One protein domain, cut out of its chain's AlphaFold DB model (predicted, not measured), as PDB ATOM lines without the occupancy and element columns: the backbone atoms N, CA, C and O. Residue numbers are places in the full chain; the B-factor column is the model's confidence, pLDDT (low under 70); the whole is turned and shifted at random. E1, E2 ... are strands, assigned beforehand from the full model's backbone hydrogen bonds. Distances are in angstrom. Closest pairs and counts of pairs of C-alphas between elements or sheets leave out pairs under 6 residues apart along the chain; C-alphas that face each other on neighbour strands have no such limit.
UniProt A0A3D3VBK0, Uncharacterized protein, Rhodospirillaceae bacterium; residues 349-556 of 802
ATOM      1  N   THR A 349      13.504 -40.197 -27.581       95.81
ATOM      2  CA  THR A 349      14.342 -41.388 -27.760       95.81
ATOM      3  C   THR A 349      13.467 -42.631 -27.839       95.81
ATOM      4  O   THR A 349      12.790 -42.930 -26.861       95.81
ATOM      5  N   ALA A 350      13.542 -43.357 -28.955       96.56
ATOM      6  CA  ALA A 350      12.878 -44.640 -29.181       96.56
ATOM      7  C   ALA A 350      13.926 -45.741 -29.384       96.56
ATOM      8  O   ALA A 350      14.882 -45.571 -30.153       96.56
ATOM      9  N   LYS A 351      13.775 -46.872 -28.695       97.06
ATOM     10  CA  LYS A 351      14.736 -47.973 -28.779       97.06
ATOM     11  C   LYS A 351      14.085 -49.334 -28.608       97.06
ATOM     12  O   LYS A 351      13.431 -49.583 -27.602       97.06
ATOM     13  N   ASP A 352      14.424 -50.272 -29.489       97.25
ATOM     14  CA  ASP A 352      13.924 -51.651 -29.413       97.25
ATOM     15  C   ASP A 352      12.376 -51.689 -29.501       97.25
ATOM     16  O   ASP A 352      11.730 -52.578 -28.946       97.25
ATOM     17  N   ASP A 353      11.765 -50.698 -30.165       97.50
ATOM     18  CA  ASP A 353      10.312 -50.552 -30.267       97.50
ATOM     19  C   ASP A 353       9.774 -51.184 -31.558       97.50
ATOM     20  O   ASP A 353      10.426 -51.191 -32.604       97.50
ATOM     21  N   THR A 354       8.562 -51.735 -31.499       98.12
ATOM     22  CA  THR A 354       7.932 -52.424 -32.633       98.12
ATOM     23  C   THR A 354       6.515 -51.922 -32.879       98.12
ATOM     24  O   THR A 354       5.668 -51.968 -31.988       98.12
ATOM     25  N   ILE A 355       6.232 -51.534 -34.121       98.38
ATOM     26  CA  ILE A 355       4.903 -51.159 -34.608       98.38
ATOM     27  C   ILE A 355       4.431 -52.163 -35.663       98.38
ATOM     28  O   ILE A 355       5.150 -52.461 -36.615       98.38
ATOM     29  N   ASN A 356       3.195 -52.646 -35.522       98.19
ATOM     30  CA  ASN A 356       2.508 -53.460 -36.520       98.19
ATOM     31  C   ASN A 356       1.101 -52.908 -36.797       98.19
ATOM     32  O   ASN A 356       0.261 -52.856 -35.897       98.19
ATOM     33  N   VAL A 357       0.816 -52.569 -38.051       98.44
ATOM     34  CA  VAL A 357      -0.507 -52.155 -38.533       98.44
ATOM     35  C   VAL A 357      -1.010 -53.181 -39.538       98.44
ATOM     36  O   VAL A 357      -0.323 -53.491 -40.507       98.44
ATOM     37  N   ARG A 358      -2.222 -53.692 -39.319       98.00
ATOM     38  CA  ARG A 358      -2.997 -54.457 -40.298       98.00
ATOM     39  C   ARG A 358      -4.344 -53.786 -40.506       98.00
ATOM     40  O   ARG A 358      -5.099 -53.645 -39.547       98.00
ATOM     41  N   ALA A 359      -4.637 -53.371 -41.733       95.94
ATOM     42  CA  ALA A 359      -5.885 -52.693 -42.063       95.94
ATOM     43  C   ALA A 359      -6.528 -53.227 -43.355       95.94
ATOM     44  O   ALA A 359      -5.859 -53.796 -44.220       95.94
ATOM     45  N   SER A 360      -7.839 -53.031 -43.525       95.62
ATOM     46  CA  SER A 360      -8.424 -53.032 -44.872       95.62
ATOM     47  C   SER A 360      -8.338 -51.622 -45.440       95.62
ATOM     48  O   SER A 360      -7.488 -51.383 -46.288       95.62
ATOM     49  N   ASN A 361      -9.123 -50.676 -44.927       96.50
ATOM     50  CA  ASN A 361      -9.135 -49.289 -45.384       96.50
ATOM     51  C   ASN A 361      -8.861 -48.327 -44.225       96.50
ATOM     52  O   ASN A 361      -9.347 -48.521 -43.106       96.50
ATOM     53  N   ILE A 362      -8.124 -47.258 -44.512       98.00
ATOM     54  CA  ILE A 362      -7.920 -46.145 -43.582       98.00
ATOM     55  C   ILE A 362      -8.228 -44.858 -44.339       98.00
ATOM     56  O   ILE A 362      -7.700 -44.625 -45.423       98.00
ATOM     57  N   THR A 363      -9.120 -44.034 -43.802       97.88
ATOM     58  CA  THR A 363      -9.618 -42.829 -44.466       97.88
ATOM     59  C   THR A 363      -9.571 -41.639 -43.518       97.88
ATOM     60  O   THR A 363     -10.111 -41.700 -42.411       97.88
ATOM     61  N   ASN A 364      -8.968 -40.546 -43.976       98.12
ATOM     62  CA  ASN A 364      -8.918 -39.265 -43.286       98.12
ATOM     63  C   ASN A 364      -9.386 -38.153 -44.229       98.12
ATOM     64  O   ASN A 364      -8.883 -38.040 -45.347       98.12
ATOM     65  N   VAL A 365     -10.375 -37.362 -43.811       97.06
ATOM     66  CA  VAL A 365     -10.983 -36.338 -44.674       97.06
ATOM     67  C   VAL A 365     -11.225 -35.035 -43.926       97.06
ATOM     68  O   VAL A 365     -11.978 -34.999 -42.954       97.06
ATOM     69  N   GLY A 366     -10.683 -33.943 -44.458       96.19
ATOM     70  CA  GLY A 366     -11.063 -32.575 -44.128       96.19
ATOM     71  C   GLY A 366     -11.809 -31.960 -45.309       96.19
ATOM     72  O   GLY A 366     -11.250 -31.843 -46.395       96.19
ATOM     73  N   ALA A 367     -13.062 -31.553 -45.131       94.12
ATOM     74  CA  ALA A 367     -13.872 -30.982 -46.206       94.12
ATOM     75  C   ALA A 367     -14.530 -29.668 -45.778       94.12
ATOM     76  O   ALA A 367     -15.244 -29.626 -44.780       94.12
ATOM     77  N   SER A 368     -14.330 -28.600 -46.547       93.62
ATOM     78  CA  SER A 368     -15.014 -27.321 -46.376       93.62
ATOM     79  C   SER A 368     -15.605 -26.816 -47.695       93.62
ATOM     80  O   SER A 368     -15.214 -27.262 -48.767       93.62
ATOM     81  N   ILE A 369     -16.558 -25.884 -47.657       89.19
ATOM     82  CA  ILE A 369     -16.987 -25.152 -48.861       89.19
ATOM     83  C   ILE A 369     -16.395 -23.745 -48.836       89.19
ATOM     84  O   ILE A 369     -15.671 -23.382 -49.759       89.19
ATOM     85  N   ALA A 370     -16.668 -22.949 -47.798       89.00
ATOM     86  CA  ALA A 370     -16.185 -21.567 -47.733       89.00
ATOM     87  C   ALA A 370     -14.858 -21.397 -46.968       89.00
ATOM     88  O   ALA A 370     -14.133 -20.437 -47.218       89.00
ATOM     89  N   GLY A 371     -14.552 -22.291 -46.024       90.94
ATOM     90  CA  GLY A 371     -13.347 -22.234 -45.193       90.94
ATOM     91  C   GLY A 371     -12.198 -23.084 -45.737       90.94
ATOM     92  O   GLY A 371     -12.296 -23.689 -46.802       90.94
ATOM     93  N   SER A 372     -11.084 -23.136 -45.007       95.00
ATOM     94  CA  SER A 372      -9.967 -24.030 -45.336       95.00
ATOM     95  C   SER A 372     -10.254 -25.480 -44.937       95.00
ATOM     96  O   SER A 372     -11.087 -25.741 -44.068       95.00
ATOM     97  N   ALA A 373      -9.545 -26.419 -45.554       96.94
ATOM     98  CA  ALA A 373      -9.610 -27.840 -45.246       96.94
ATOM     99  C   ALA A 373      -8.204 -28.402 -45.015       96.94
ATOM    100  O   ALA A 373      -7.316 -28.175 -45.831       96.94
ATOM    101  N   ASN A 374      -7.996 -29.127 -43.920       97.75
ATOM    102  CA  ASN A 374      -6.721 -29.768 -43.616       97.75
ATOM    103  C   ASN A 374      -6.932 -31.226 -43.208       97.75
ATOM    104  O   ASN A 374      -7.758 -31.497 -42.338       97.75
ATOM    105  N   ALA A 375      -6.170 -32.135 -43.809       98.19
ATOM    106  CA  ALA A 375      -6.195 -33.557 -43.507       98.19
ATOM    107  C   ALA A 375      -4.764 -34.075 -43.281       98.19
ATOM    108  O   ALA A 375      -3.956 -34.141 -44.207       98.19
ATOM    109  N   VAL A 376      -4.439 -34.431 -42.039       98.31
ATOM    110  CA  VAL A 376      -3.140 -34.993 -41.639       98.31
ATOM    111  C   VAL A 376      -3.336 -36.446 -41.224       98.31
ATOM    112  O   VAL A 376      -4.234 -36.741 -40.433       98.31
ATOM    113  N   GLN A 377      -2.539 -37.348 -41.791       97.94
ATOM    114  CA  GLN A 377      -2.610 -38.779 -41.525       97.94
ATOM    115  C   GLN A 377      -1.207 -39.358 -41.324       97.94
ATOM    116  O   GLN A 377      -0.366 -39.238 -42.210       97.94
ATOM    117  N   ALA A 378      -1.005 -40.033 -40.196       98.12
ATOM    118  CA  ALA A 378       0.208 -40.758 -39.838       98.12
ATOM    119  C   ALA A 378      -0.128 -42.230 -39.560       98.12
ATOM    120  O   ALA A 378      -0.960 -42.534 -38.696       98.12
ATOM    121  N   ILE A 379       0.483 -43.157 -40.300       98.50
ATOM    122  CA  ILE A 379       0.234 -44.599 -40.171       98.50
ATOM    123  C   ILE A 379       1.560 -45.335 -40.019       98.50
ATOM    124  O   ILE A 379       2.322 -45.459 -40.975       98.50
ATOM    125  N   GLY A 380       1.801 -45.906 -38.841       97.88
ATOM    126  CA  GLY A 380       3.064 -46.570 -38.548       97.88
ATOM    127  C   GLY A 380       4.219 -45.576 -38.554       97.88
ATOM    128  O   GLY A 380       5.028 -45.584 -39.473       97.88
ATOM    129  N   GLU A 381       4.286 -44.721 -37.539       97.69
ATOM    130  CA  GLU A 381       5.304 -43.671 -37.443       97.69
ATOM    131  C   GLU A 381       6.072 -43.767 -36.122       97.69
ATOM    132  O   GLU A 381       5.489 -44.036 -35.064       97.69
ATOM    133  N   ILE A 382       7.382 -43.527 -36.178       96.94
ATOM    134  CA  ILE A 382       8.209 -43.251 -35.001       96.94
ATOM    135  C   ILE A 382       8.869 -41.884 -35.190       96.94
ATOM    136  O   ILE A 382       9.805 -41.748 -35.977       96.94
ATOM    137  N   ALA A 383       8.418 -40.887 -34.435       91.44
ATOM    138  CA  ALA A 383       8.965 -39.533 -34.474       91.44
ATOM    139  C   ALA A 383       9.829 -39.262 -33.242       91.44
ATOM    140  O   ALA A 383       9.399 -39.536 -32.118       91.44
ATOM    141  N   GLY A 384      11.033 -38.704 -33.426       85.94
ATOM    142  CA  GLY A 384      11.932 -38.477 -32.305       85.94
ATOM    143  C   GLY A 384      13.262 -37.771 -32.505       85.94
ATOM    144  O   GLY A 384      13.582 -37.220 -33.542       85.94
ATOM    145  N   GLY A 385      14.077 -37.760 -31.451       90.62
ATOM    146  CA  GLY A 385      15.465 -37.302 -31.517       90.62
ATOM    147  C   GLY A 385      16.388 -38.430 -31.971       90.62
ATOM    148  O   GLY A 385      17.126 -38.289 -32.938       90.62
ATOM    149  N   THR A 386      16.346 -39.572 -31.286       96.06
ATOM    150  CA  THR A 386      17.148 -40.762 -31.617       96.06
ATOM    151  C   THR A 386      16.255 -41.991 -31.701       96.06
ATOM    152  O   THR A 386      15.519 -42.266 -30.756       96.06
ATOM    153  N   VAL A 387      16.348 -42.740 -32.798       97.12
ATOM    154  CA  VAL A 387      15.609 -43.987 -33.026       97.12
ATOM    155  C   VAL A 387      16.613 -45.093 -33.334       97.12
ATOM    156  O   VAL A 387      17.460 -44.936 -34.212       97.12
ATOM    157  N   SER A 388      16.564 -46.208 -32.597       97.12
ATOM    158  CA  SER A 388      17.489 -47.319 -32.853       97.12
ATOM    159  C   SER A 388      16.901 -48.701 -32.608       97.12
ATOM    160  O   SER A 388      16.152 -48.893 -31.652       97.12
ATOM    161  N   HIS A 389      17.291 -49.675 -33.433       96.94
ATOM    162  CA  HIS A 389      16.836 -51.072 -33.337       96.94
ATOM    163  C   HIS A 389      15.302 -51.224 -33.359       96.94
ATOM    164  O   HIS A 389      14.754 -52.197 -32.837       96.94
ATOM    165  N   SER A 390      14.598 -50.248 -33.937       97.69
ATOM    166  CA  SER A 390      13.136 -50.207 -33.966       97.69
ATOM    167  C   SER A 390      12.598 -50.679 -35.311       97.69
ATOM    168  O   SER A 390      13.275 -50.605 -36.341       97.69
ATOM    169  N   SER A 391      11.366 -51.176 -35.314       97.69
ATOM    170  CA  SER A 391      10.726 -51.669 -36.530       97.69
ATOM    171  C   SER A 391       9.292 -51.189 -36.690       97.69
ATOM    172  O   SER A 391       8.532 -51.108 -35.727       97.69
ATOM    173  N   VAL A 392       8.930 -50.908 -37.936       98.62
ATOM    174  CA  VAL A 392       7.605 -50.482 -38.369       98.62
ATOM    175  C   VAL A 392       7.146 -51.409 -39.487       98.62
ATOM    176  O   VAL A 392       7.820 -51.553 -40.508       98.62
ATOM    177  N   SER A 393       5.986 -52.034 -39.308       98.44
ATOM    178  CA  SER A 393       5.324 -52.825 -40.340       98.44
ATOM    179  C   SER A 393       3.906 -52.323 -40.572       98.44
ATOM    180  O   SER A 393       3.103 -52.279 -39.641       98.44
ATOM    181  N   VAL A 394       3.592 -51.981 -41.821       98.69
ATOM    182  CA  VAL A 394       2.253 -51.578 -42.260       98.69
ATOM    183  C   VAL A 394       1.798 -52.517 -43.372       98.69
ATOM    184  O   VAL A 394       2.476 -52.656 -44.387       98.69
ATOM    185  N   ASP A 395       0.658 -53.171 -43.174       98.06
ATOM    186  CA  ASP A 395       0.038 -54.087 -44.132       98.06
ATOM    187  C   ASP A 395      -1.436 -53.706 -44.320       98.06
ATOM    188  O   ASP A 395      -2.236 -53.796 -43.384       98.06
ATOM    189  N   ALA A 396      -1.801 -53.245 -45.516       96.31
ATOM    190  CA  ALA A 396      -3.173 -52.882 -45.833       96.31
ATOM    191  C   ALA A 396      -3.668 -53.518 -47.131       96.31
ATOM    192  O   ALA A 396      -3.106 -53.332 -48.212       96.31
ATOM    193  N   SER A 397      -4.782 -54.240 -47.020       94.31
ATOM    194  CA  SER A 397      -5.393 -54.955 -48.150       94.31
ATOM    195  C   SER A 397      -6.297 -54.077 -49.030       94.31
ATOM    196  O   SER A 397      -6.573 -54.422 -50.182       94.31
ATOM    197  N   GLY A 398      -6.765 -52.948 -48.498       93.94
ATOM    198  CA  GLY A 398      -7.606 -51.955 -49.164       93.94
ATOM    199  C   GLY A 398      -6.872 -50.634 -49.416       93.94
ATOM    200  O   GLY A 398      -5.657 -50.626 -49.611       93.94
ATOM    201  N   ASP A 399      -7.629 -49.538 -49.480       93.56
ATOM    202  CA  ASP A 399      -7.096 -48.215 -49.834       93.56
ATOM    203  C   ASP A 399      -6.808 -47.364 -48.592       93.56
ATOM    204  O   ASP A 399      -7.602 -47.318 -47.644       93.56
ATOM    205  N   LEU A 400      -5.671 -46.666 -48.621       97.56
ATOM    206  CA  LEU A 400      -5.306 -45.636 -47.649       97.56
ATOM    207  C   LEU A 400      -5.552 -44.266 -48.274       97.56
ATOM    208  O   LEU A 400      -4.852 -43.866 -49.200       97.56
ATOM    209  N   VAL A 401      -6.543 -43.541 -47.767       97.44
ATOM    210  CA  VAL A 401      -7.006 -42.279 -48.349       97.44
ATOM    211  C   VAL A 401      -6.813 -41.140 -47.360       97.44
ATOM    212  O   VAL A 401      -7.289 -41.214 -46.225       97.44
ATOM    213  N   ASN A 402      -6.182 -40.063 -47.817       97.69
ATOM    214  CA  ASN A 402      -6.131 -38.788 -47.120       97.69
ATOM    215  C   ASN A 402      -6.600 -37.670 -48.060       97.69
ATOM    216  O   ASN A 402      -6.126 -37.578 -49.192       97.69
ATOM    217  N   ALA A 403      -7.566 -36.854 -47.640       96.31
ATOM    218  CA  ALA A 403      -8.151 -35.851 -48.524       96.31
ATOM    219  C   ALA A 403      -8.518 -34.547 -47.806       96.31
ATOM    220  O   ALA A 403      -9.351 -34.528 -46.903       96.31
ATOM    221  N   GLY A 404      -7.954 -33.442 -48.282       94.69
ATOM    222  CA  GLY A 404      -8.377 -32.077 -48.002       94.69
ATOM    223  C   GLY A 404      -9.148 -31.508 -49.195       94.69
ATOM    224  O   GLY A 404      -8.612 -31.427 -50.300       94.69
ATOM    225  N   GLY A 405     -10.390 -31.070 -48.994       93.44
ATOM    226  CA  GLY A 405     -11.218 -30.475 -50.046       93.44
ATOM    227  C   GLY A 405     -11.842 -29.148 -49.623       93.44
ATOM    228  O   GLY A 405     -12.504 -29.083 -48.594       93.44
ATOM    229  N   SER A 406     -11.662 -28.097 -50.419       93.31
ATOM    230  CA  SER A 406     -12.334 -26.810 -50.262       93.31
ATOM    231  C   SER A 406     -12.734 -26.185 -51.599       93.31
ATOM    232  O   SER A 406     -12.013 -26.269 -52.593       93.31
ATOM    233  N   LEU A 407     -13.895 -25.524 -51.639       88.31
ATOM    234  CA  LEU A 407     -14.299 -24.739 -52.807       88.31
ATOM    235  C   LEU A 407     -13.625 -23.360 -52.799       88.31
ATOM    236  O   LEU A 407     -13.007 -22.982 -53.790       88.31
ATOM    237  N   ALA A 408     -13.751 -22.607 -51.705       87.31
ATOM    238  CA  ALA A 408     -13.286 -21.221 -51.619       87.31
ATOM    239  C   ALA A 408     -11.944 -21.046 -50.891       87.31
ATOM    240  O   ALA A 408     -11.232 -20.076 -51.150       87.31
ATOM    241  N   GLY A 409     -11.616 -21.945 -49.962       90.88
ATOM    242  CA  GLY A 409     -10.418 -21.872 -49.130       90.88
ATOM    243  C   GLY A 409      -9.259 -22.724 -49.646       90.88
ATOM    244  O   GLY A 409      -9.362 -23.429 -50.646       90.88
ATOM    245  N   ALA A 410      -8.135 -22.659 -48.930       94.88
ATOM    246  CA  ALA A 410      -7.011 -23.567 -49.138       94.88
ATOM    247  C   ALA A 410      -7.347 -24.980 -48.636       94.88
ATOM    248  O   ALA A 410      -8.044 -25.130 -47.630       94.88
ATOM    249  N   ALA A 411      -6.822 -25.994 -49.316       96.38
ATOM    250  CA  ALA A 411      -6.973 -27.392 -48.966       96.38
ATOM    251  C   ALA A 411      -5.612 -28.099 -48.938       96.38
ATOM    252  O   ALA A 411      -4.863 -28.042 -49.915       96.38
ATOM    253  N   SER A 412      -5.306 -28.777 -47.835       97.19
ATOM    254  CA  SER A 412      -4.068 -29.535 -47.649       97.19
ATOM    255  C   SER A 412      -4.339 -30.972 -47.215       97.19
ATOM    256  O   SER A 412      -5.223 -31.230 -46.397       97.19
ATOM    257  N   SER A 413      -3.541 -31.887 -47.752       97.94
ATOM    258  CA  SER A 413      -3.485 -33.297 -47.383       97.94
ATOM    259  C   SER A 413      -2.024 -33.697 -47.178       97.94
ATOM    260  O   SER A 413      -1.219 -33.519 -48.089       97.94
ATOM    261  N   SER A 414      -1.683 -34.202 -45.993       97.94
ATOM    262  CA  SER A 414      -0.348 -34.703 -45.633       97.94
ATOM    263  C   SER A 414      -0.455 -36.125 -45.098       97.94
ATOM    264  O   SER A 414      -1.132 -36.340 -44.091       97.94
ATOM    265  N   GLN A 415       0.148 -37.088 -45.788       97.81
ATOM    266  CA  GLN A 415       0.012 -38.515 -45.498       97.81
ATOM    267  C   GLN A 415       1.386 -39.180 -45.340       97.81
ATOM    268  O   GLN A 415       2.074 -39.368 -46.339       97.81
ATOM    269  N   GLY A 416       1.735 -39.579 -44.117       98.06
ATOM    270  CA  GLY A 416       2.918 -40.385 -43.796       98.06
ATOM    271  C   GLY A 416       2.538 -41.848 -43.538       98.06
ATOM    272  O   GLY A 416       1.615 -42.136 -42.767       98.06
ATOM    273  N   ILE A 417       3.204 -42.792 -44.210       98.56
ATOM    274  CA  ILE A 417       2.966 -44.236 -44.069       98.56
ATOM    275  C   ILE A 417       4.291 -44.980 -43.932       98.56
ATOM    276  O   ILE A 417       5.051 -45.106 -44.894       98.56
ATOM    277  N   GLY A 418       4.531 -45.577 -42.767       97.94
ATOM    278  CA  GLY A 418       5.794 -46.248 -42.493       97.94
ATOM    279  C   GLY A 418       6.931 -45.236 -42.480       97.94
ATOM    280  O   GLY A 418       7.731 -45.200 -43.413       97.94
ATOM    281  N   GLU A 419       6.982 -44.404 -41.447       97.50
ATOM    282  CA  GLU A 419       7.898 -43.269 -41.385       97.50
ATOM    283  C   GLU A 419       8.715 -43.255 -40.093       97.50
ATOM    284  O   GLU A 419       8.246 -43.638 -39.015       97.50
ATOM    285  N   ILE A 420       9.966 -42.818 -40.216       96.06
ATOM    286  CA  ILE A 420      10.837 -42.509 -39.091       96.06
ATOM    287  C   ILE A 420      11.391 -41.101 -39.283       96.06
ATOM    288  O   ILE A 420      12.264 -40.883 -40.122       96.06
ATOM    289  N   VAL A 421      10.925 -40.170 -38.452       94.69
ATOM    290  CA  VAL A 421      11.426 -38.791 -38.402       94.69
ATOM    291  C   VAL A 421      12.351 -38.675 -37.204       94.69
ATOM    292  O   VAL A 421      11.921 -38.847 -36.063       94.69
ATOM    293  N   SER A 422      13.639 -38.426 -37.429       94.88
ATOM    294  CA  SER A 422      14.619 -38.408 -36.345       94.88
ATOM    295  C   SER A 422      15.766 -37.412 -36.528       94.88
ATOM    296  O   SER A 422      15.962 -36.827 -37.581       94.88
ATOM    297  N   THR A 423      16.573 -37.195 -35.487       95.44
ATOM    298  CA  THR A 423      17.916 -36.608 -35.669       95.44
ATOM    299  C   THR A 423      18.941 -37.691 -35.996       95.44
ATOM    300  O   THR A 423      19.821 -37.456 -36.817       95.44
ATOM    301  N   ASN A 424      18.824 -38.858 -35.356       96.19
ATOM    302  CA  ASN A 424      19.647 -40.032 -35.636       96.19
ATOM    303  C   ASN A 424      18.756 -41.278 -35.749       96.19
ATOM    304  O   ASN A 424      18.063 -41.614 -34.782       96.19
ATOM    305  N   ALA A 425      18.831 -41.972 -36.880       96.75
ATOM    306  CA  ALA A 425      18.263 -43.292 -37.111       96.75
ATOM    307  C   ALA A 425      19.396 -44.320 -37.246       96.75
ATOM    308  O   ALA A 425      20.438 -44.057 -37.856       96.75
ATOM    309  N   SER A 426      19.236 -45.478 -36.604       96.81
ATOM    310  CA  SER A 426      20.194 -46.574 -36.754       96.81
ATOM    311  C   SER A 426      19.569 -47.947 -36.569       96.81
ATOM    312  O   SER A 426      18.845 -48.192 -35.602       96.81
ATOM    313  N   GLU A 427      19.908 -48.874 -37.458       96.88
ATOM    314  CA  GLU A 427      19.397 -50.247 -37.436       96.88
ATOM    315  C   GLU A 427      17.858 -50.310 -37.429       96.88
ATOM    316  O   GLU A 427      17.263 -51.197 -36.803       96.88
ATOM    317  N   VAL A 428      17.197 -49.360 -38.100       97.50
ATOM    318  CA  VAL A 428      15.735 -49.332 -38.182       97.50
ATOM    319  C   VAL A 428      15.221 -50.143 -39.365       97.50
ATOM    320  O   VAL A 428      15.897 -50.329 -40.379       97.50
ATOM    321  N   LYS A 429      13.999 -50.668 -39.236       98.19
ATOM    322  CA  LYS A 429      13.355 -51.467 -40.285       98.19
ATOM    323  C   LYS A 429      11.956 -50.958 -40.569       98.19
ATOM    324  O   LYS A 429      11.105 -51.004 -39.690       98.19
ATOM    325  N   ILE A 430      11.702 -50.568 -41.809       98.69
ATOM    326  CA  ILE A 430      10.387 -50.171 -42.300       98.69
ATOM    327  C   ILE A 430       9.947 -51.169 -43.371       98.69
ATOM    328  O   ILE A 430      10.663 -51.409 -44.345       98.69
ATOM    329  N   ALA A 431       8.766 -51.756 -43.195       98.56
ATOM    330  CA  ALA A 431       8.148 -52.666 -44.151       98.56
ATOM    331  C   ALA A 431       6.700 -52.245 -44.431       98.56
ATOM    332  O   ALA A 431       5.828 -52.399 -43.576       98.56
ATOM    333  N   VAL A 432       6.438 -51.760 -45.641       98.75
ATOM    334  CA  VAL A 432       5.127 -51.275 -46.083       98.75
ATOM    335  C   VAL A 432       4.607 -52.169 -47.208       98.75
ATOM    336  O   VAL A 432       5.264 -52.315 -48.236       98.75
ATOM    337  N   ASN A 433       3.435 -52.772 -47.019       98.19
ATOM    338  CA  ASN A 433       2.742 -53.596 -48.010       98.19
ATOM    339  C   ASN A 433       1.310 -53.082 -48.185       98.19
ATOM    340  O   ASN A 433       0.488 -53.250 -47.289       98.19
ATOM    341  N   LEU A 434       0.998 -52.450 -49.314       97.56
ATOM    342  CA  LEU A 434      -0.299 -51.792 -49.518       97.56
ATOM    343  C   LEU A 434      -0.937 -52.221 -50.834       97.56
ATOM    344  O   LEU A 434      -0.252 -52.440 -51.832       97.56
ATOM    345  N   ARG A 435      -2.270 -52.238 -50.900       96.38
ATOM    346  CA  ARG A 435      -2.929 -52.190 -52.208       96.38
ATOM    347  C   ARG A 435      -2.743 -50.807 -52.823       96.38
ATOM    348  O   ARG A 435      -2.120 -50.714 -53.875       96.38
ATOM    349  N   SER A 436      -3.238 -49.749 -52.187       96.00
ATOM    350  CA  SER A 436      -3.017 -48.387 -52.674       96.00
ATOM    351  C   SER A 436      -2.908 -47.351 -51.561       96.00
ATOM    352  O   SER A 436      -3.407 -47.568 -50.454       96.00
ATOM    353  N   ALA A 437      -2.283 -46.221 -51.887       97.38
ATOM    354  CA  ALA A 437      -2.316 -45.012 -51.080       97.38
ATOM    355  C   ALA A 437      -2.635 -43.803 -51.965       97.38
ATOM    356  O   ALA A 437      -2.007 -43.605 -53.009       97.38
ATOM    357  N   SER A 438      -3.583 -42.973 -51.541       96.44
ATOM    358  CA  SER A 438      -3.978 -41.760 -52.252       96.44
ATOM    359  C   SER A 438      -4.053 -40.547 -51.329       96.44
ATOM    360  O   SER A 438      -4.705 -40.617 -50.284       96.44
ATOM    361  N   SER A 439      -3.469 -39.433 -51.762       95.25
ATOM    362  CA  SER A 439      -3.523 -38.133 -51.091       95.25
ATOM    363  C   SER A 439      -4.140 -37.089 -52.029       95.25
ATOM    364  O   SER A 439      -3.862 -37.084 -53.228       95.25
ATOM    365  N   ALA A 440      -5.025 -36.225 -51.535       94.88
ATOM    366  CA  ALA A 440      -5.657 -35.205 -52.374       94.88
ATOM    367  C   ALA A 440      -5.843 -33.878 -51.639       94.88
ATOM    368  O   ALA A 440      -6.484 -33.829 -50.596       94.88
ATOM    369  N   GLY A 441      -5.339 -32.784 -52.208       94.88
ATOM    370  CA  GLY A 441      -5.560 -31.420 -51.728       94.88
ATOM    371  C   GLY A 441      -6.210 -30.564 -52.805       94.88
ATOM    372  O   GLY A 441      -5.528 -30.097 -53.714       94.88
ATOM    373  N   ALA A 442      -7.516 -30.331 -52.723       92.50
ATOM    374  CA  ALA A 442      -8.264 -29.599 -53.746       92.50
ATOM    375  C   ALA A 442      -8.904 -28.333 -53.167       92.50
ATOM    376  O   ALA A 442      -9.953 -28.413 -52.544       92.50
ATOM    377  N   GLY A 443      -8.279 -27.172 -53.370       90.75
ATOM    378  CA  GLY A 443      -8.808 -25.856 -53.011       90.75
ATOM    379  C   GLY A 443      -9.178 -25.084 -54.273       90.75
ATOM    380  O   GLY A 443      -8.347 -24.346 -54.779       90.75
ATOM    381  N   LEU A 444     -10.385 -25.242 -54.826       85.56
ATOM    382  CA  LEU A 444     -10.674 -24.814 -56.209       85.56
ATOM    383  C   LEU A 444     -10.383 -23.323 -56.474       85.56
ATOM    384  O   LEU A 444      -9.720 -22.989 -57.457       85.56
ATOM    385  N   LEU A 445     -10.864 -22.432 -55.603       86.88
ATOM    386  CA  LEU A 445     -10.562 -20.994 -55.647       86.88
ATOM    387  C   LEU A 445      -9.351 -20.616 -54.769       86.88
ATOM    388  O   LEU A 445      -8.889 -19.479 -54.838       86.88
ATOM    389  N   GLY A 446      -8.865 -21.547 -53.942       90.06
ATOM    390  CA  GLY A 446      -7.708 -21.395 -53.062       90.06
ATOM    391  C   GLY A 446      -6.477 -22.154 -53.569       90.06
ATOM    392  O   GLY A 446      -6.297 -22.347 -54.770       90.06
ATOM    393  N   SER A 447      -5.596 -22.564 -52.652       93.94
ATOM    394  CA  SER A 447      -4.471 -23.460 -52.951       93.94
ATOM    395  C   SER A 447      -4.806 -24.913 -52.614       93.94
ATOM    396  O   SER A 447      -5.446 -25.167 -51.599       93.94
ATOM    397  N   GLY A 448      -4.323 -25.851 -53.420       96.31
ATOM    398  CA  GLY A 448      -4.326 -27.284 -53.160       96.31
ATOM    399  C   GLY A 448      -2.916 -27.796 -52.871       96.31
ATOM    400  O   GLY A 448      -1.968 -27.474 -53.591       96.31
ATOM    401  N   THR A 449      -2.756 -28.594 -51.822       97.50
ATOM    402  CA  THR A 449      -1.482 -29.245 -51.490       97.50
ATOM    403  C   THR A 449      -1.705 -30.700 -51.108       97.50
ATOM    404  O   THR A 449      -2.550 -30.994 -50.268       97.50
ATOM    405  N   SER A 450      -0.938 -31.594 -51.718       97.81
ATOM    406  CA  SER A 450      -0.929 -33.027 -51.455       97.81
ATOM    407  C   SER A 450       0.509 -33.464 -51.207       97.81
ATOM    408  O   SER A 450       1.358 -33.300 -52.077       97.81
ATOM    409  N   VAL A 451       0.777 -34.007 -50.027       98.06
ATOM    410  CA  VAL A 451       2.048 -34.646 -49.676       98.06
ATOM    411  C   VAL A 451       1.758 -36.092 -49.304       98.06
ATOM    412  O   VAL A 451       0.796 -36.372 -48.576       98.06
ATOM    413  N   GLN A 452       2.556 -37.002 -49.848       97.44
ATOM    414  CA  GLN A 452       2.517 -38.422 -49.546       97.44
ATOM    415  C   GLN A 452       3.945 -38.946 -49.373       97.44
ATOM    416  O   GLN A 452       4.752 -38.873 -50.298       97.44
ATOM    417  N   GLU A 453       4.224 -39.495 -48.197       97.94
ATOM    418  CA  GLU A 453       5.525 -39.997 -47.764       97.94
ATOM    419  C   GLU A 453       5.355 -41.463 -47.348       97.94
ATOM    420  O   GLU A 453       4.660 -41.780 -46.385       97.94
ATOM    421  N   ILE A 454       5.922 -42.391 -48.125       98.50
ATOM    422  CA  ILE A 454       5.741 -43.837 -47.933       98.50
ATOM    423  C   ILE A 454       7.094 -44.522 -47.796       98.50
ATOM    424  O   ILE A 454       7.876 -44.569 -48.746       98.50
ATOM    425  N   GLY A 455       7.353 -45.134 -46.642       98.12
ATOM    426  CA  GLY A 455       8.651 -45.748 -46.379       98.12
ATOM    427  C   GLY A 455       9.749 -44.691 -46.339       98.12
ATOM    428  O   GLY A 455      10.630 -44.694 -47.199       98.12
ATOM    429  N   VAL A 456       9.665 -43.766 -45.385       97.94
ATOM    430  CA  VAL A 456      10.576 -42.617 -45.286       97.94
ATOM    431  C   VAL A 456      11.411 -42.691 -44.013       97.94
ATOM    432  O   VAL A 456      10.906 -43.015 -42.938       97.94
ATOM    433  N   VAL A 457      12.703 -42.393 -44.143       97.56
ATOM    434  CA  VAL A 457      13.599 -42.099 -43.021       97.56
ATOM    435  C   VAL A 457      14.134 -40.686 -43.217       97.56
ATOM    436  O   VAL A 457      15.073 -40.473 -43.985       97.56
ATOM    437  N   ASP A 458      13.539 -39.719 -42.525       95.44
ATOM    438  CA  ASP A 458      14.063 -38.355 -42.479       95.44
ATOM    439  C   ASP A 458      14.944 -38.212 -41.238       95.44
ATOM    440  O   ASP A 458      14.462 -38.207 -40.101       95.44
ATOM    441  N   SER A 459      16.264 -38.191 -41.435       94.94
ATOM    442  CA  SER A 459      17.220 -38.157 -40.334       94.94
ATOM    443  C   SER A 459      18.520 -37.473 -40.694       94.94
ATOM    444  O   SER A 459      19.150 -37.810 -41.686       94.94
ATOM    445  N   LYS A 460      19.045 -36.591 -39.829       94.56
ATOM    446  CA  LYS A 460      20.383 -36.009 -40.072       94.56
ATOM    447  C   LYS A 460      21.454 -37.088 -40.218       94.56
ATOM    448  O   LYS A 460      22.423 -36.886 -40.945       94.56
ATOM    449  N   THR A 461      21.310 -38.207 -39.515       95.06
ATOM    450  CA  THR A 461      22.169 -39.382 -39.669       95.06
ATOM    451  C   THR A 461      21.313 -40.641 -39.732       95.06
ATOM    452  O   THR A 461      20.739 -41.022 -38.718       95.06
ATOM    453  N   ALA A 462      21.281 -41.293 -40.892       95.00
ATOM    454  CA  ALA A 462      20.708 -42.621 -41.107       95.00
ATOM    455  C   ALA A 462      21.835 -43.658 -41.243       95.00
ATOM    456  O   ALA A 462      22.899 -43.355 -41.805       95.00
ATOM    457  N   SER A 463      21.665 -44.846 -40.652       95.56
ATOM    458  CA  SER A 463      22.698 -45.882 -40.740       95.56
ATOM    459  C   SER A 463      22.225 -47.312 -40.493       95.56
ATOM    460  O   SER A 463      21.699 -47.653 -39.436       95.56
ATOM    461  N   ASN A 464      22.596 -48.209 -41.406       95.81
ATOM    462  CA  ASN A 464      22.206 -49.619 -41.404       95.81
ATOM    463  C   ASN A 464      20.678 -49.797 -41.409       95.81
ATOM    464  O   ASN A 464      20.157 -50.768 -40.846       95.81
ATOM    465  N   ASP A 465      19.970 -48.863 -42.033       96.62
ATOM    466  CA  ASP A 465      18.521 -48.831 -42.052       96.62
ATOM    467  C   ASP A 465      17.989 -49.632 -43.243       96.62
ATOM    468  O   ASP A 465      18.624 -49.761 -44.291       96.62
ATOM    469  N   THR A 466      16.826 -50.254 -43.077       98.00
ATOM    470  CA  THR A 466      16.180 -51.034 -44.136       98.00
ATOM    471  C   THR A 466      14.779 -50.514 -44.386       98.00
ATOM    472  O   THR A 466      13.920 -50.600 -43.513       98.00
ATOM    473  N   VAL A 467      14.524 -50.068 -45.610       98.56
ATOM    474  CA  VAL A 467      13.213 -49.637 -46.090       98.56
ATOM    475  C   VAL A 467      12.761 -50.589 -47.187       98.56
ATOM    476  O   VAL A 467      13.441 -50.777 -48.194       98.56
ATOM    477  N   THR A 468      11.612 -51.227 -46.996       98.56
ATOM    478  CA  THR A 468      10.975 -52.073 -48.007       98.56
ATOM    479  C   THR A 468       9.545 -51.612 -48.230       98.56
ATOM    480  O   THR A 468       8.736 -51.644 -47.306       98.56
ATOM    481  N   VAL A 469       9.228 -51.223 -49.462       98.75
ATOM    482  CA  VAL A 469       7.885 -50.812 -49.878       98.75
ATOM    483  C   VAL A 469       7.420 -51.702 -51.021       98.75
ATOM    484  O   VAL A 469       8.116 -51.851 -52.025       98.75
ATOM    485  N   ASN A 470       6.234 -52.282 -50.876       98.19
ATOM    486  CA  ASN A 470       5.547 -53.045 -51.906       98.19
ATOM    487  C   ASN A 470       4.104 -52.554 -52.021       98.19
ATOM    488  O   ASN A 470       3.331 -52.673 -51.070       98.19
ATOM    489  N   MET A 471       3.719 -52.007 -53.170       97.12
ATOM    490  CA  MET A 471       2.347 -51.546 -53.362       97.12
ATOM    491  C   MET A 471       1.884 -51.560 -54.813       97.12
ATOM    492  O   MET A 471       2.685 -51.592 -55.740       97.12
ATOM    493  N   ARG A 472       0.567 -51.541 -55.041       96.62
ATOM    494  CA  ARG A 472       0.035 -51.495 -56.410       96.62
ATOM    495  C   ARG A 472       0.042 -50.077 -56.967       96.62
ATOM    496  O   ARG A 472       0.478 -49.903 -58.095       96.62
ATOM    497  N   THR A 473      -0.456 -49.095 -56.221       95.56
ATOM    498  CA  THR A 473      -0.594 -47.721 -56.730       95.56
ATOM    499  C   THR A 473      -0.400 -46.665 -55.648       95.56
ATOM    500  O   THR A 473      -1.017 -46.764 -54.587       95.56
ATOM    501  N   ALA A 474       0.390 -45.638 -55.947       96.69
ATOM    502  CA  ALA A 474       0.528 -44.418 -55.153       96.69
ATOM    503  C   ALA A 474       0.053 -43.222 -55.991       96.69
ATOM    504  O   ALA A 474       0.445 -43.087 -57.151       96.69
ATOM    505  N   SER A 475      -0.809 -42.370 -55.446       95.56
ATOM    506  CA  SER A 475      -1.322 -41.218 -56.193       95.56
ATOM    507  C   SER A 475      -1.495 -39.991 -55.315       95.56
ATOM    508  O   SER A 475      -2.208 -40.060 -54.313       95.56
ATOM    509  N   GLY A 476      -0.955 -38.855 -55.732       95.38
ATOM    510  CA  GLY A 476      -1.300 -37.565 -55.158       95.38
ATOM    511  C   GLY A 476      -1.924 -36.628 -56.186       95.38
ATOM    512  O   GLY A 476      -1.696 -36.713 -57.399       95.38
ATOM    513  N   THR A 477      -2.814 -35.763 -55.712       94.31
ATOM    514  CA  THR A 477      -3.477 -34.766 -56.553       94.31
ATOM    515  C   THR A 477      -3.624 -33.449 -55.815       94.31
ATOM    516  O   THR A 477      -4.204 -33.394 -54.731       94.31
ATOM    517  N   ALA A 478      -3.165 -32.362 -56.425       95.12
ATOM    518  CA  ALA A 478      -3.208 -31.034 -55.834       95.12
ATOM    519  C   ALA A 478      -3.795 -29.989 -56.789       95.12
ATOM    520  O   ALA A 478      -3.187 -29.617 -57.791       95.12
ATOM    521  N   VAL A 479      -4.976 -29.463 -56.471       91.31
ATOM    522  CA  VAL A 479      -5.694 -28.531 -57.353       91.31
ATOM    523  C   VAL A 479      -5.931 -27.204 -56.649       91.31
ATOM    524  O   VAL A 479      -6.633 -27.148 -55.644       91.31
ATOM    525  N   GLY A 480      -5.402 -26.128 -57.225       89.44
ATOM    526  CA  GLY A 480      -5.724 -24.748 -56.881       89.44
ATOM    527  C   GLY A 480      -5.909 -23.922 -58.144       89.44
ATOM    528  O   GLY A 480      -4.985 -23.247 -58.564       89.44
ATOM    529  N   VAL A 481      -7.083 -23.967 -58.783       83.06
ATOM    530  CA  VAL A 481      -7.282 -23.375 -60.128       83.06
ATOM    531  C   VAL A 481      -6.971 -21.876 -60.161       83.06
ATOM    532  O   VAL A 481      -6.400 -21.397 -61.138       83.06
ATOM    533  N   LEU A 482      -7.319 -21.145 -59.097       83.69
ATOM    534  CA  LEU A 482      -6.954 -19.731 -58.925       83.69
ATOM    535  C   LEU A 482      -5.798 -19.503 -57.935       83.69
ATOM    536  O   LEU A 482      -5.346 -18.369 -57.788       83.69
ATOM    537  N   GLY A 483      -5.333 -20.551 -57.253       88.88
ATOM    538  CA  GLY A 483      -4.228 -20.504 -56.292       88.88
ATOM    539  C   GLY A 483      -3.084 -21.427 -56.694       88.88
ATOM    540  O   GLY A 483      -2.814 -21.587 -57.878       88.88
ATOM    541  N   LYS A 484      -2.370 -21.999 -55.717       92.50
ATOM    542  CA  LYS A 484      -1.258 -22.930 -55.980       92.50
ATOM    543  C   LYS A 484      -1.709 -24.380 -55.996       92.50
ATOM    544  O   LYS A 484      -2.545 -24.735 -55.177       92.50
ATOM    545  N   GLY A 485      -1.137 -25.205 -56.867       94.62
ATOM    546  CA  GLY A 485      -1.292 -26.665 -56.836       94.62
ATOM    547  C   GLY A 485       0.060 -27.330 -56.593       94.62
ATOM    548  O   GLY A 485       0.950 -27.177 -57.418       94.62
ATOM    549  N   SER A 486       0.240 -28.048 -55.486       96.75
ATOM    550  CA  SER A 486       1.505 -28.734 -55.175       96.75
ATOM    551  C   SER A 486       1.275 -30.180 -54.752       96.75
ATOM    552  O   SER A 486       0.699 -30.407 -53.691       96.75
ATOM    553  N   SER A 487       1.735 -31.132 -55.559       97.88
ATOM    554  CA  SER A 487       1.705 -32.571 -55.292       97.88
ATOM    555  C   SER A 487       3.130 -33.102 -55.143       97.88
ATOM    556  O   SER A 487       3.980 -32.818 -55.994       97.88
ATOM    557  N   LEU A 488       3.387 -33.809 -54.043       98.00
ATOM    558  CA  LEU A 488       4.651 -34.470 -53.740       98.00
ATOM    559  C   LEU A 488       4.392 -35.915 -53.311       98.00
ATOM    560  O   LEU A 488       3.647 -36.164 -52.363       98.00
ATOM    561  N   GLU A 489       5.057 -36.844 -53.984       98.00
ATOM    562  CA  GLU A 489       4.922 -38.280 -53.800       98.00
ATOM    563  C   GLU A 489       6.313 -38.881 -53.608       98.00
ATOM    564  O   GLU A 489       7.096 -39.001 -54.553       98.00
ATOM    565  N   GLN A 490       6.621 -39.265 -52.374       97.75
ATOM    566  CA  GLN A 490       7.882 -39.883 -51.989       97.75
ATOM    567  C   GLN A 490       7.652 -41.339 -51.594       97.75
ATOM    568  O   GLN A 490       6.856 -41.635 -50.704       97.75
ATOM    569  N   VAL A 491       8.362 -42.261 -52.246       98.25
ATOM    570  CA  VAL A 491       8.295 -43.695 -51.940       98.25
ATOM    571  C   VAL A 491       9.698 -44.271 -51.805       98.25
ATOM    572  O   VAL A 491      10.457 -44.306 -52.774       98.25
ATOM    573  N   GLY A 492      10.033 -44.770 -50.614       97.12
ATOM    574  CA  GLY A 492      11.377 -45.248 -50.297       97.12
ATOM    575  C   GLY A 492      12.382 -44.104 -50.328       97.12
ATOM    576  O   GLY A 492      13.153 -43.982 -51.280       97.12
ATOM    577  N   TYR A 493      12.347 -43.250 -49.312       96.12
ATOM    578  CA  TYR A 493      13.116 -42.010 -49.278       96.12
ATOM    579  C   TYR A 493      13.970 -41.932 -48.014       96.12
ATOM    580  O   TYR A 493      13.494 -42.226 -46.918       96.12
ATOM    581  N   VAL A 494      15.232 -41.543 -48.172       95.06
ATOM    582  CA  VAL A 494      16.149 -41.268 -47.062       95.06
ATOM    583  C   VAL A 494      16.766 -39.888 -47.273       95.06
ATOM    584  O   VAL A 494      17.416 -39.643 -48.294       95.06
ATOM    585  N   SER A 495      16.586 -38.986 -46.312       91.88
ATOM    586  CA  SER A 495      17.188 -37.645 -46.317       91.88
ATOM    587  C   SER A 495      18.011 -37.393 -45.072       91.88
ATOM    588  O   SER A 495      17.613 -37.797 -43.986       91.88
ATOM    589  N   GLY A 496      19.135 -36.683 -45.229       89.81
ATOM    590  CA  GLY A 496      20.000 -36.343 -44.104       89.81
ATOM    591  C   GLY A 496      21.298 -35.629 -44.452       89.81
ATOM    592  O   GLY A 496      21.595 -35.336 -45.606       89.81
ATOM    593  N   ASP A 497      22.140 -35.408 -43.443       92.44
ATOM    594  CA  ASP A 497      23.536 -35.026 -43.666       92.44
ATOM    595  C   ASP A 497      24.369 -36.270 -44.016       92.44
ATOM    596  O   ASP A 497      25.266 -36.203 -44.862       92.44
ATOM    597  N   VAL A 498      24.063 -37.410 -43.389       92.19
ATOM    598  CA  VAL A 498      24.806 -38.673 -43.495       92.19
ATOM    599  C   VAL A 498      23.838 -39.844 -43.700       92.19
ATOM    600  O   VAL A 498      22.916 -40.003 -42.909       92.19
ATOM    601  N   ALA A 499      24.097 -40.684 -44.704       92.12
ATOM    602  CA  ALA A 499      23.417 -41.964 -44.946       92.12
ATOM    603  C   ALA A 499      24.475 -43.070 -45.096       92.12
ATOM    604  O   ALA A 499      25.510 -42.850 -45.740       92.12
ATOM    605  N   ARG A 500      24.323 -44.219 -44.429       92.56
ATOM    606  CA  ARG A 500      25.378 -45.250 -44.415       92.56
ATOM    607  C   ARG A 500      24.850 -46.667 -44.316       92.56
ATOM    608  O   ARG A 500      24.346 -47.076 -43.279       92.56
ATOM    609  N   ASN A 501      25.214 -47.484 -45.297       92.31
ATOM    610  CA  ASN A 501      24.824 -48.888 -45.404       92.31
ATOM    611  C   ASN A 501      23.300 -49.078 -45.397       92.31
ATOM    612  O   ASN A 501      22.815 -50.111 -44.930       92.31
ATOM    613  N   ASP A 502      22.567 -48.100 -45.915       93.75
ATOM    614  CA  ASP A 502      21.116 -48.144 -45.951       93.75
ATOM    615  C   ASP A 502      20.649 -48.970 -47.154       93.75
ATOM    616  O   ASP A 502      21.261 -48.976 -48.231       93.75
ATOM    617  N   LEU A 503      19.577 -49.731 -46.956       95.62
ATOM    618  CA  LEU A 503      18.970 -50.585 -47.967       95.62
ATOM    619  C   LEU A 503      17.552 -50.106 -48.260       95.62
ATOM    620  O   LEU A 503      16.669 -50.232 -47.414       95.62
ATOM    621  N   ILE A 504      17.316 -49.656 -49.489       97.75
ATOM    622  CA  ILE A 504      15.991 -49.276 -49.981       97.75
ATOM    623  C   ILE A 504      15.553 -50.268 -51.057       97.75
ATOM    624  O   ILE A 504      16.222 -50.424 -52.078       97.75
ATOM    625  N   ASN A 505      14.406 -50.913 -50.845       98.19
ATOM    626  CA  ASN A 505      13.747 -51.782 -51.815       98.19
ATOM    627  C   ASN A 505      12.329 -51.266 -52.077       98.19
ATOM    628  O   ASN A 505      11.452 -51.397 -51.227       98.19
ATOM    629  N   VAL A 506      12.092 -50.716 -53.262       98.50
ATOM    630  CA  VAL A 506      10.791 -50.184 -53.679       98.50
ATOM    631  C   VAL A 506      10.251 -51.037 -54.817       98.50
ATOM    632  O   VAL A 506      10.913 -51.220 -55.835       98.50
ATOM    633  N   THR A 507       9.048 -51.575 -54.649       98.31
ATOM    634  CA  THR A 507       8.275 -52.234 -55.705       98.31
ATOM    635  C   THR A 507       6.891 -51.608 -55.766       98.31
ATOM    636  O   THR A 507       6.100 -51.765 -54.839       98.31
ATOM    637  N   VAL A 508       6.593 -50.890 -56.845       97.25
ATOM    638  CA  VAL A 508       5.302 -50.219 -57.041       97.25
ATOM    639  C   VAL A 508       4.743 -50.564 -58.416       97.25
ATOM    640  O   VAL A 508       5.502 -50.725 -59.365       97.25
ATOM    641  N   GLY A 509       3.424 -50.702 -58.552       97.38
ATOM    642  CA  GLY A 509       2.786 -50.698 -59.869       97.38
ATOM    643  C   GLY A 509       2.871 -49.302 -60.482       97.38
ATOM    644  O   GLY A 509       3.841 -49.002 -61.164       97.38
ATOM    645  N   ASP A 510       1.909 -48.433 -60.189       95.88
ATOM    646  CA  ASP A 510       1.873 -47.083 -60.765       95.88
ATOM    647  C   ASP A 510       2.058 -46.005 -59.693       95.88
ATOM    648  O   ASP A 510       1.495 -46.098 -58.599       95.88
ATOM    649  N   VAL A 511       2.820 -44.959 -60.012       97.81
ATOM    650  CA  VAL A 511       2.938 -43.749 -59.189       97.81
ATOM    651  C   VAL A 511       2.489 -42.545 -59.998       97.81
ATOM    652  O   VAL A 511       2.899 -42.384 -61.145       97.81
ATOM    653  N   THR A 512       1.625 -41.708 -59.431       96.62
ATOM    654  CA  THR A 512       1.096 -40.522 -60.114       96.62
ATOM    655  C   THR A 512       1.137 -39.294 -59.220       96.62
ATOM    656  O   THR A 512       0.579 -39.306 -58.127       96.62
ATOM    657  N   ALA A 513       1.720 -38.222 -59.742       97.44
ATOM    658  CA  ALA A 513       1.631 -36.872 -59.216       97.44
ATOM    659  C   ALA A 513       0.844 -36.009 -60.195       97.44
ATOM    660  O   ALA A 513       1.210 -35.920 -61.371       97.44
ATOM    661  N   SER A 514      -0.212 -35.341 -59.737       95.44
ATOM    662  CA  SER A 514      -0.927 -34.381 -60.577       95.44
ATOM    663  C   SER A 514      -1.167 -33.077 -59.849       95.44
ATOM    664  O   SER A 514      -1.667 -33.063 -58.724       95.44
ATOM    665  N   ALA A 515      -0.849 -31.964 -60.498       94.44
ATOM    666  CA  ALA A 515      -1.086 -30.652 -59.935       94.44
ATOM    667  C   ALA A 515      -1.627 -29.653 -60.964       94.44
ATOM    668  O   ALA A 515      -1.253 -29.670 -62.138       94.44
ATOM    669  N   ALA A 516      -2.503 -28.748 -60.517       91.38
ATOM    670  CA  ALA A 516      -3.068 -27.687 -61.351       91.38
ATOM    671  C   ALA A 516      -3.202 -26.355 -60.593       91.38
ATOM    672  O   ALA A 516      -3.649 -26.349 -59.446       91.38
ATOM    673  N   GLY A 517      -2.871 -25.231 -61.245       89.88
ATOM    674  CA  GLY A 517      -2.941 -23.887 -60.653       89.88
ATOM    675  C   GLY A 517      -1.874 -22.893 -61.136       89.88
ATOM    676  O   GLY A 517      -1.394 -22.951 -62.264       89.88
ATOM    677  N   SER A 518      -1.512 -21.945 -60.277       88.81
ATOM    678  CA  SER A 518      -0.363 -21.040 -60.414       88.81
ATOM    679  C   SER A 518       0.786 -21.508 -59.519       88.81
ATOM    680  O   SER A 518       0.550 -21.931 -58.400       88.81
ATOM    681  N   GLU A 519       2.038 -21.371 -59.952       90.31
ATOM    682  CA  GLU A 519       3.210 -21.933 -59.254       90.31
ATOM    683  C   GLU A 519       3.032 -23.430 -58.958       90.31
ATOM    684  O   GLU A 519       3.215 -23.898 -57.834       90.31
ATOM    685  N   THR A 520       2.587 -24.158 -59.980       92.31
ATOM    686  CA  THR A 520       2.189 -25.558 -59.864       92.31
ATOM    687  C   THR A 520       3.401 -26.482 -59.778       92.31
ATOM    688  O   THR A 520       4.337 -26.324 -60.557       92.31
ATOM    689  N   SER A 521       3.363 -27.488 -58.907       96.12
ATOM    690  CA  SER A 521       4.420 -28.492 -58.764       96.12
ATOM    691  C   SER A 521       3.826 -29.895 -58.678       96.12
ATOM    692  O   SER A 521       2.981 -30.136 -57.824       96.12
ATOM    693  N   ALA A 522       4.266 -30.815 -59.530       97.69
ATOM    694  CA  ALA A 522       3.989 -32.248 -59.435       97.69
ATOM    695  C   ALA A 522       5.334 -32.980 -59.370       97.69
ATOM    696  O   ALA A 522       6.173 -32.784 -60.253       97.69
ATOM    697  N   VAL A 523       5.585 -33.733 -58.295       98.25
ATOM    698  CA  VAL A 523       6.915 -34.285 -58.009       98.25
ATOM    699  C   VAL A 523       6.820 -35.728 -57.531       98.25
ATOM    700  O   VAL A 523       6.422 -35.987 -56.404       98.25
ATOM    701  N   VAL A 524       7.314 -36.653 -58.353       98.44
ATOM    702  CA  VAL A 524       7.478 -38.069 -57.996       98.44
ATOM    703  C   VAL A 524       8.928 -38.345 -57.593       98.44
ATOM    704  O   VAL A 524       9.846 -37.997 -58.336       98.44
ATOM    705  N   GLN A 525       9.152 -38.996 -56.448       98.00
ATOM    706  CA  GLN A 525      10.475 -39.399 -55.953       98.00
ATOM    707  C   GLN A 525      10.460 -40.852 -55.469       98.00
ATOM    708  O   GLN A 525       9.804 -41.179 -54.485       98.00
ATOM    709  N   LEU A 526      11.198 -41.731 -56.152       97.81
ATOM    710  CA  LEU A 526      11.163 -43.179 -55.922       97.81
ATOM    711  C   LEU A 526      12.564 -43.716 -55.644       97.81
ATOM    712  O   LEU A 526      13.430 -43.646 -56.517       97.81
ATOM    713  N   GLY A 527      12.787 -44.287 -54.460       96.31
ATOM    714  CA  GLY A 527      14.088 -44.839 -54.078       96.31
ATOM    715  C   GLY A 527      15.187 -43.782 -54.099       96.31
ATOM    716  O   GLY A 527      16.121 -43.889 -54.890       96.31
ATOM    717  N   VAL A 528      15.050 -42.733 -53.293       95.00
ATOM    718  CA  VAL A 528      15.967 -41.585 -53.304       95.00
ATOM    719  C   VAL A 528      16.746 -41.511 -51.995       95.00
ATOM    720  O   VAL A 528      16.182 -41.683 -50.918       95.00
ATOM    721  N   ILE A 529      18.045 -41.227 -52.107       93.31
ATOM    722  CA  ILE A 529      18.930 -40.917 -50.984       93.31
ATOM    723  C   ILE A 529      19.527 -39.529 -51.215       93.31
ATOM    724  O   ILE A 529      20.402 -39.357 -52.070       93.31
ATOM    725  N   LEU A 530      19.074 -38.540 -50.444       90.25
ATOM    726  CA  LEU A 530      19.644 -37.192 -50.443       90.25
ATOM    727  C   LEU A 530      20.495 -37.000 -49.193       90.25
ATOM    728  O   LEU A 530      19.973 -36.779 -48.101       90.25
ATOM    729  N   SER A 531      21.817 -37.074 -49.361       86.50
ATOM    730  CA  SER A 531      22.749 -36.853 -48.261       86.50
ATOM    731  C   SER A 531      24.016 -36.116 -48.681       86.50
ATOM    732  O   SER A 531      24.488 -36.240 -49.810       86.50
ATOM    733  N   SER A 532      24.623 -35.375 -47.750       84.44
ATOM    734  CA  SER A 532      25.955 -34.798 -47.986       84.44
ATOM    735  C   SER A 532      27.056 -35.872 -47.970       84.44
ATOM    736  O   SER A 532      28.109 -35.716 -48.594       84.44
ATOM    737  N   GLN A 533      26.812 -36.984 -47.265       84.88
ATOM    738  CA  GLN A 533      27.726 -38.110 -47.099       84.88
ATOM    739  C   GLN A 533      26.966 -39.448 -47.108       84.88
ATOM    740  O   GLN A 533      26.649 -39.982 -46.048       84.88
ATOM    741  N   SER A 534      26.736 -40.006 -48.296       82.75
ATOM    742  CA  SER A 534      26.246 -41.382 -48.494       82.75
ATOM    743  C   SER A 534      27.421 -42.355 -48.589       82.75
ATOM    744  O   SER A 534      28.414 -42.023 -49.238       82.75
ATOM    745  N   ALA A 535      27.349 -43.538 -47.967       83.81
ATOM    746  CA  ALA A 535      28.355 -44.588 -48.153       83.81
ATOM    747  C   ALA A 535      27.835 -46.008 -47.895       83.81
ATOM    748  O   ALA A 535      27.429 -46.336 -46.788       83.81
ATOM    749  N   GLY A 536      27.997 -46.901 -48.878       83.50
ATOM    750  CA  GLY A 536      27.651 -48.320 -48.731       83.50
ATOM    751  C   GLY A 536      26.183 -48.631 -49.024       83.50
ATOM    752  O   GLY A 536      25.770 -49.784 -48.870       83.50
ATOM    753  N   ASP A 537      25.436 -47.629 -49.478       90.06
ATOM    754  CA  ASP A 537      23.994 -47.704 -49.668       90.06
ATOM    755  C   ASP A 537      23.622 -48.520 -50.907       90.06
ATOM    756  O   ASP A 537      24.344 -48.587 -51.916       90.06
ATOM    757  N   ARG A 538      22.470 -49.179 -50.799       93.19
ATOM    758  CA  ARG A 538      21.902 -50.053 -51.818       93.19
ATOM    759  C   ARG A 538      20.473 -49.640 -52.092       93.19
ATOM    760  O   ARG A 538      19.633 -49.677 -51.199       93.19
ATOM    761  N   VAL A 539      20.190 -49.329 -53.348       95.94
ATOM    762  CA  VAL A 539      18.858 -48.912 -53.777       95.94
ATOM    763  C   VAL A 539      18.390 -49.829 -54.898       95.94
ATOM    764  O   VAL A 539      19.058 -49.968 -55.922       95.94
ATOM    765  N   THR A 540      17.241 -50.469 -54.696       97.50
ATOM    766  CA  THR A 540      16.529 -51.236 -55.720       97.50
ATOM    767  C   THR A 540      15.140 -50.644 -55.906       97.50
ATOM    768  O   THR A 540      14.357 -50.601 -54.961       97.50
ATOM    769  N   VAL A 541      14.822 -50.223 -57.127       98.19
ATOM    770  CA  VAL A 541      13.517 -49.665 -57.495       98.19
ATOM    771  C   VAL A 541      12.945 -50.459 -58.660       98.19
ATOM    772  O   VAL A 541      13.603 -50.616 -59.686       98.19
ATOM    773  N   ASN A 542      11.723 -50.959 -58.502       97.88
ATOM    774  CA  ASN A 542      10.954 -51.634 -59.540       97.88
ATOM    775  C   ASN A 542       9.565 -50.997 -59.628       97.88
ATOM    776  O   ASN A 542       8.752 -51.161 -58.721       97.88
ATOM    777  N   VAL A 543       9.309 -50.249 -60.693       97.12
ATOM    778  CA  VAL A 543       8.084 -49.469 -60.874       97.12
ATOM    779  C   VAL A 543       7.439 -49.866 -62.199       97.12
ATOM    780  O   VAL A 543       8.120 -49.960 -63.219       97.12
ATOM    781  N   GLY A 544       6.133 -50.112 -62.202       97.12
ATOM    782  CA  GLY A 544       5.351 -50.274 -63.427       97.12
ATOM    783  C   GLY A 544       5.375 -48.990 -64.250       97.12
ATOM    784  O   GLY A 544       6.008 -48.970 -65.302       97.12
ATOM    785  N   SER A 545       4.785 -47.912 -63.740       96.31
ATOM    786  CA  SER A 545       4.810 -46.606 -64.406       96.31
ATOM    787  C   SER A 545       4.931 -45.432 -63.433       96.31
ATOM    788  O   SER A 545       4.456 -45.499 -62.299       96.31
ATOM    789  N   ALA A 546       5.547 -44.339 -63.886       97.62
ATOM    790  CA  ALA A 546       5.642 -43.084 -63.144       97.62
ATOM    791  C   ALA A 546       5.100 -41.913 -63.979       97.62
ATOM    792  O   ALA A 546       5.580 -41.645 -65.081       97.62
ATOM    793  N   TYR A 547       4.108 -41.214 -63.432       97.06
ATOM    794  CA  TYR A 547       3.409 -40.105 -64.075       97.06
ATOM    795  C   TYR A 547       3.557 -38.836 -63.238       97.06
ATOM    796  O   TYR A 547       3.264 -38.841 -62.044       97.06
ATOM    797  N   SER A 548       3.972 -37.738 -63.861       96.94
ATOM    798  CA  SER A 548       4.044 -36.424 -63.223       96.94
ATOM    799  C   SER A 548       3.471 -35.362 -64.152       96.94
ATOM    800  O   SER A 548       4.115 -34.976 -65.127       96.94
ATOM    801  N   ASP A 549       2.309 -34.827 -63.797       95.75
ATOM    802  CA  ASP A 549       1.587 -33.868 -64.625       95.75
ATOM    803  C   ASP A 549       1.345 -32.545 -63.885       95.75
ATOM    804  O   ASP A 549       0.667 -32.505 -62.857       95.75
ATOM    805  N   ALA A 550       1.846 -31.439 -64.437       92.94
ATOM    806  CA  ALA A 550       1.661 -30.093 -63.903       92.94
ATOM    807  C   ALA A 550       0.999 -29.159 -64.929       92.94
ATOM    808  O   ALA A 550       1.503 -28.952 -66.036       92.94
ATOM    809  N   TYR A 551      -0.109 -28.529 -64.537       90.62
ATOM    810  CA  TYR A 551      -0.891 -27.640 -65.399       90.62
ATOM    811  C   TYR A 551      -1.000 -26.220 -64.814       90.62
ATOM    812  O   TYR A 551      -1.406 -26.030 -63.667       90.62
ATOM    813  N   GLY A 552      -0.684 -25.203 -65.619       86.88
ATOM    814  CA  GLY A 552      -0.915 -23.784 -65.329       86.88
ATOM    815  C   GLY A 552       0.343 -22.901 -65.328       86.88
ATOM    816  O   GLY A 552       1.281 -23.141 -66.081       86.88
ATOM    817  N   ILE A 553       0.346 -21.803 -64.571       82.12
ATOM    818  CA  ILE A 553       1.416 -20.784 -64.638       82.12
ATOM    819  C   ILE A 553       2.587 -21.204 -63.746       82.12
ATOM    820  O   ILE A 553       2.368 -21.643 -62.627       82.12
ATOM    821  N   SER A 554       3.823 -21.022 -64.203       86.50
ATOM    822  CA  SER A 554       5.058 -21.463 -63.548       86.50
ATOM    823  C   SER A 554       4.983 -22.933 -63.120       86.50
ATOM    824  O   SER A 554       5.218 -23.249 -61.955       86.50
ATOM    825  N   SER A 555       4.567 -23.808 -64.039       89.81
ATOM    826  CA  SER A 555       4.361 -25.233 -63.769       89.81
ATOM    827  C   SER A 555       5.668 -26.028 -63.795       89.81
ATOM    828  O   SER A 555       6.500 -25.878 -64.689       89.81
ATOM    829  N   ASN A 556       5.848 -26.908 -62.817       94.31
ATOM    830  CA  ASN A 556       6.984 -27.810 -62.710       94.31
ATOM    831  C   ASN A 556       6.489 -29.250 -62.549       94.31
ATOM    832  O   ASN A 556       5.781 -29.558 -61.594       94.31
TER     833      ASN A 556
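Overview. This is residues 349 to 556 of the 802 residues of an uncharacterized protein of Rhodospirillaceae bacterium (UniProt A0A3D3VBK0). The chain winds in stacked, flattened turns, a solenoid in which it runs out along one long sheet and back along another, each turn lying beside the last: E2 and E3 with E4, then E5 with E6, E7 with E8, E9 with E10, E11 with E12, and E13 at the far end of the stack. The two sheets lie face to face as a sandwich, and the long strands E4 to E13 are each sharply bent along their length. The printed part has 208 residues, with no named helix and thirteen named strands, E1 to E13 in order along the chain, and its class is all strand. One sheet has the order E1, E4, E6, E8, E10, E12, all parallel, while the other is branched at E5 and its neighbour pairs are parallel too. The whole is compact, with a radius of gyration of the C-alphas of 16.8 A and spans of 46 by 33 by 33 A.

Along the chain. Begin in the branched sheet at C-alpha 391, at (10.726, -51.669, -36.530), where E5 starts; it runs through residues 391 to 406, 36.6 A long, and bends by 90 degrees at residue 397. In the same sheet find E7, residues 429 to 443, 36.2 A; E9, residues 466 to 480, 36.5 A; E11, residues 503 to 518, 37.4 A; and E13, residues 538 to 553, 38.0 A, which ends at C-alpha 553 at (1.416, -20.784, -64.638). E2, residues 354 to 359, 16.7 A, and E3, residues 361 to 368, 22.8 A, complete it. The other sheet begins with the short E1, residues 349 to 351, 6.7 A, with C-alpha 349 at (14.342, -41.388, -27.760). Next come E4, residues 373 to 388, 35.6 A; E6, residues 411 to 426, 35.4 A; E8, residues 448 to 463, 35.1 A; E10, residues 485 to 500, 34.8 A; and E12, residues 521 to 535, 30.7 A.

Arrangement. Look first at E5: E2, beside residues 391 to 396, and E3, beside residues 398 to 406, lie on one side of it, and E7 on the other side. N 355 and O 391 are within hydrogen-bond range at 2.8 A, N 364 and O 401 at 2.9 A, and N 394 and O 431, between E5 and E7, at 2.9 A. E2 runs on into E3 across a break of 1 residue, at 79 degrees, and the two meet only through their link. Further along, N 468 and O 430 are 2.8 A apart between E7 and E9, and N 540 and O 504 are 2.8 A apart between E11 and the edge strand E13. In the other sheet E1 and E12 are the edge strands; N 350 and O 386 are 2.9 A apart between E1 and E4, and N 384 and O 421 are 2.8 A apart between E4 and E6. The sheets face each other 9.1 A centre to centre, their best planes 22 degrees apart and their strands at 33 degrees. Across that space the closest C-alphas of E7 and E8 are those of Gly 441 and Gly 448, 4.5 A apart. E5 and E8 are near each other, while E4 and E13 are apart.

Size, cuts and confidence. The C-alphas farthest apart are those of Ala 370 and Gly 536, at 51.4 A. Both sheets are twisted, with C-alphas up to 9.0 A off the best plane in the branched one and 7.3 A in the other. The printed part has no cut, and each link between its named strands is tight. The mean pLDDT of the printed part is 95.0, and no printed residue is under 70.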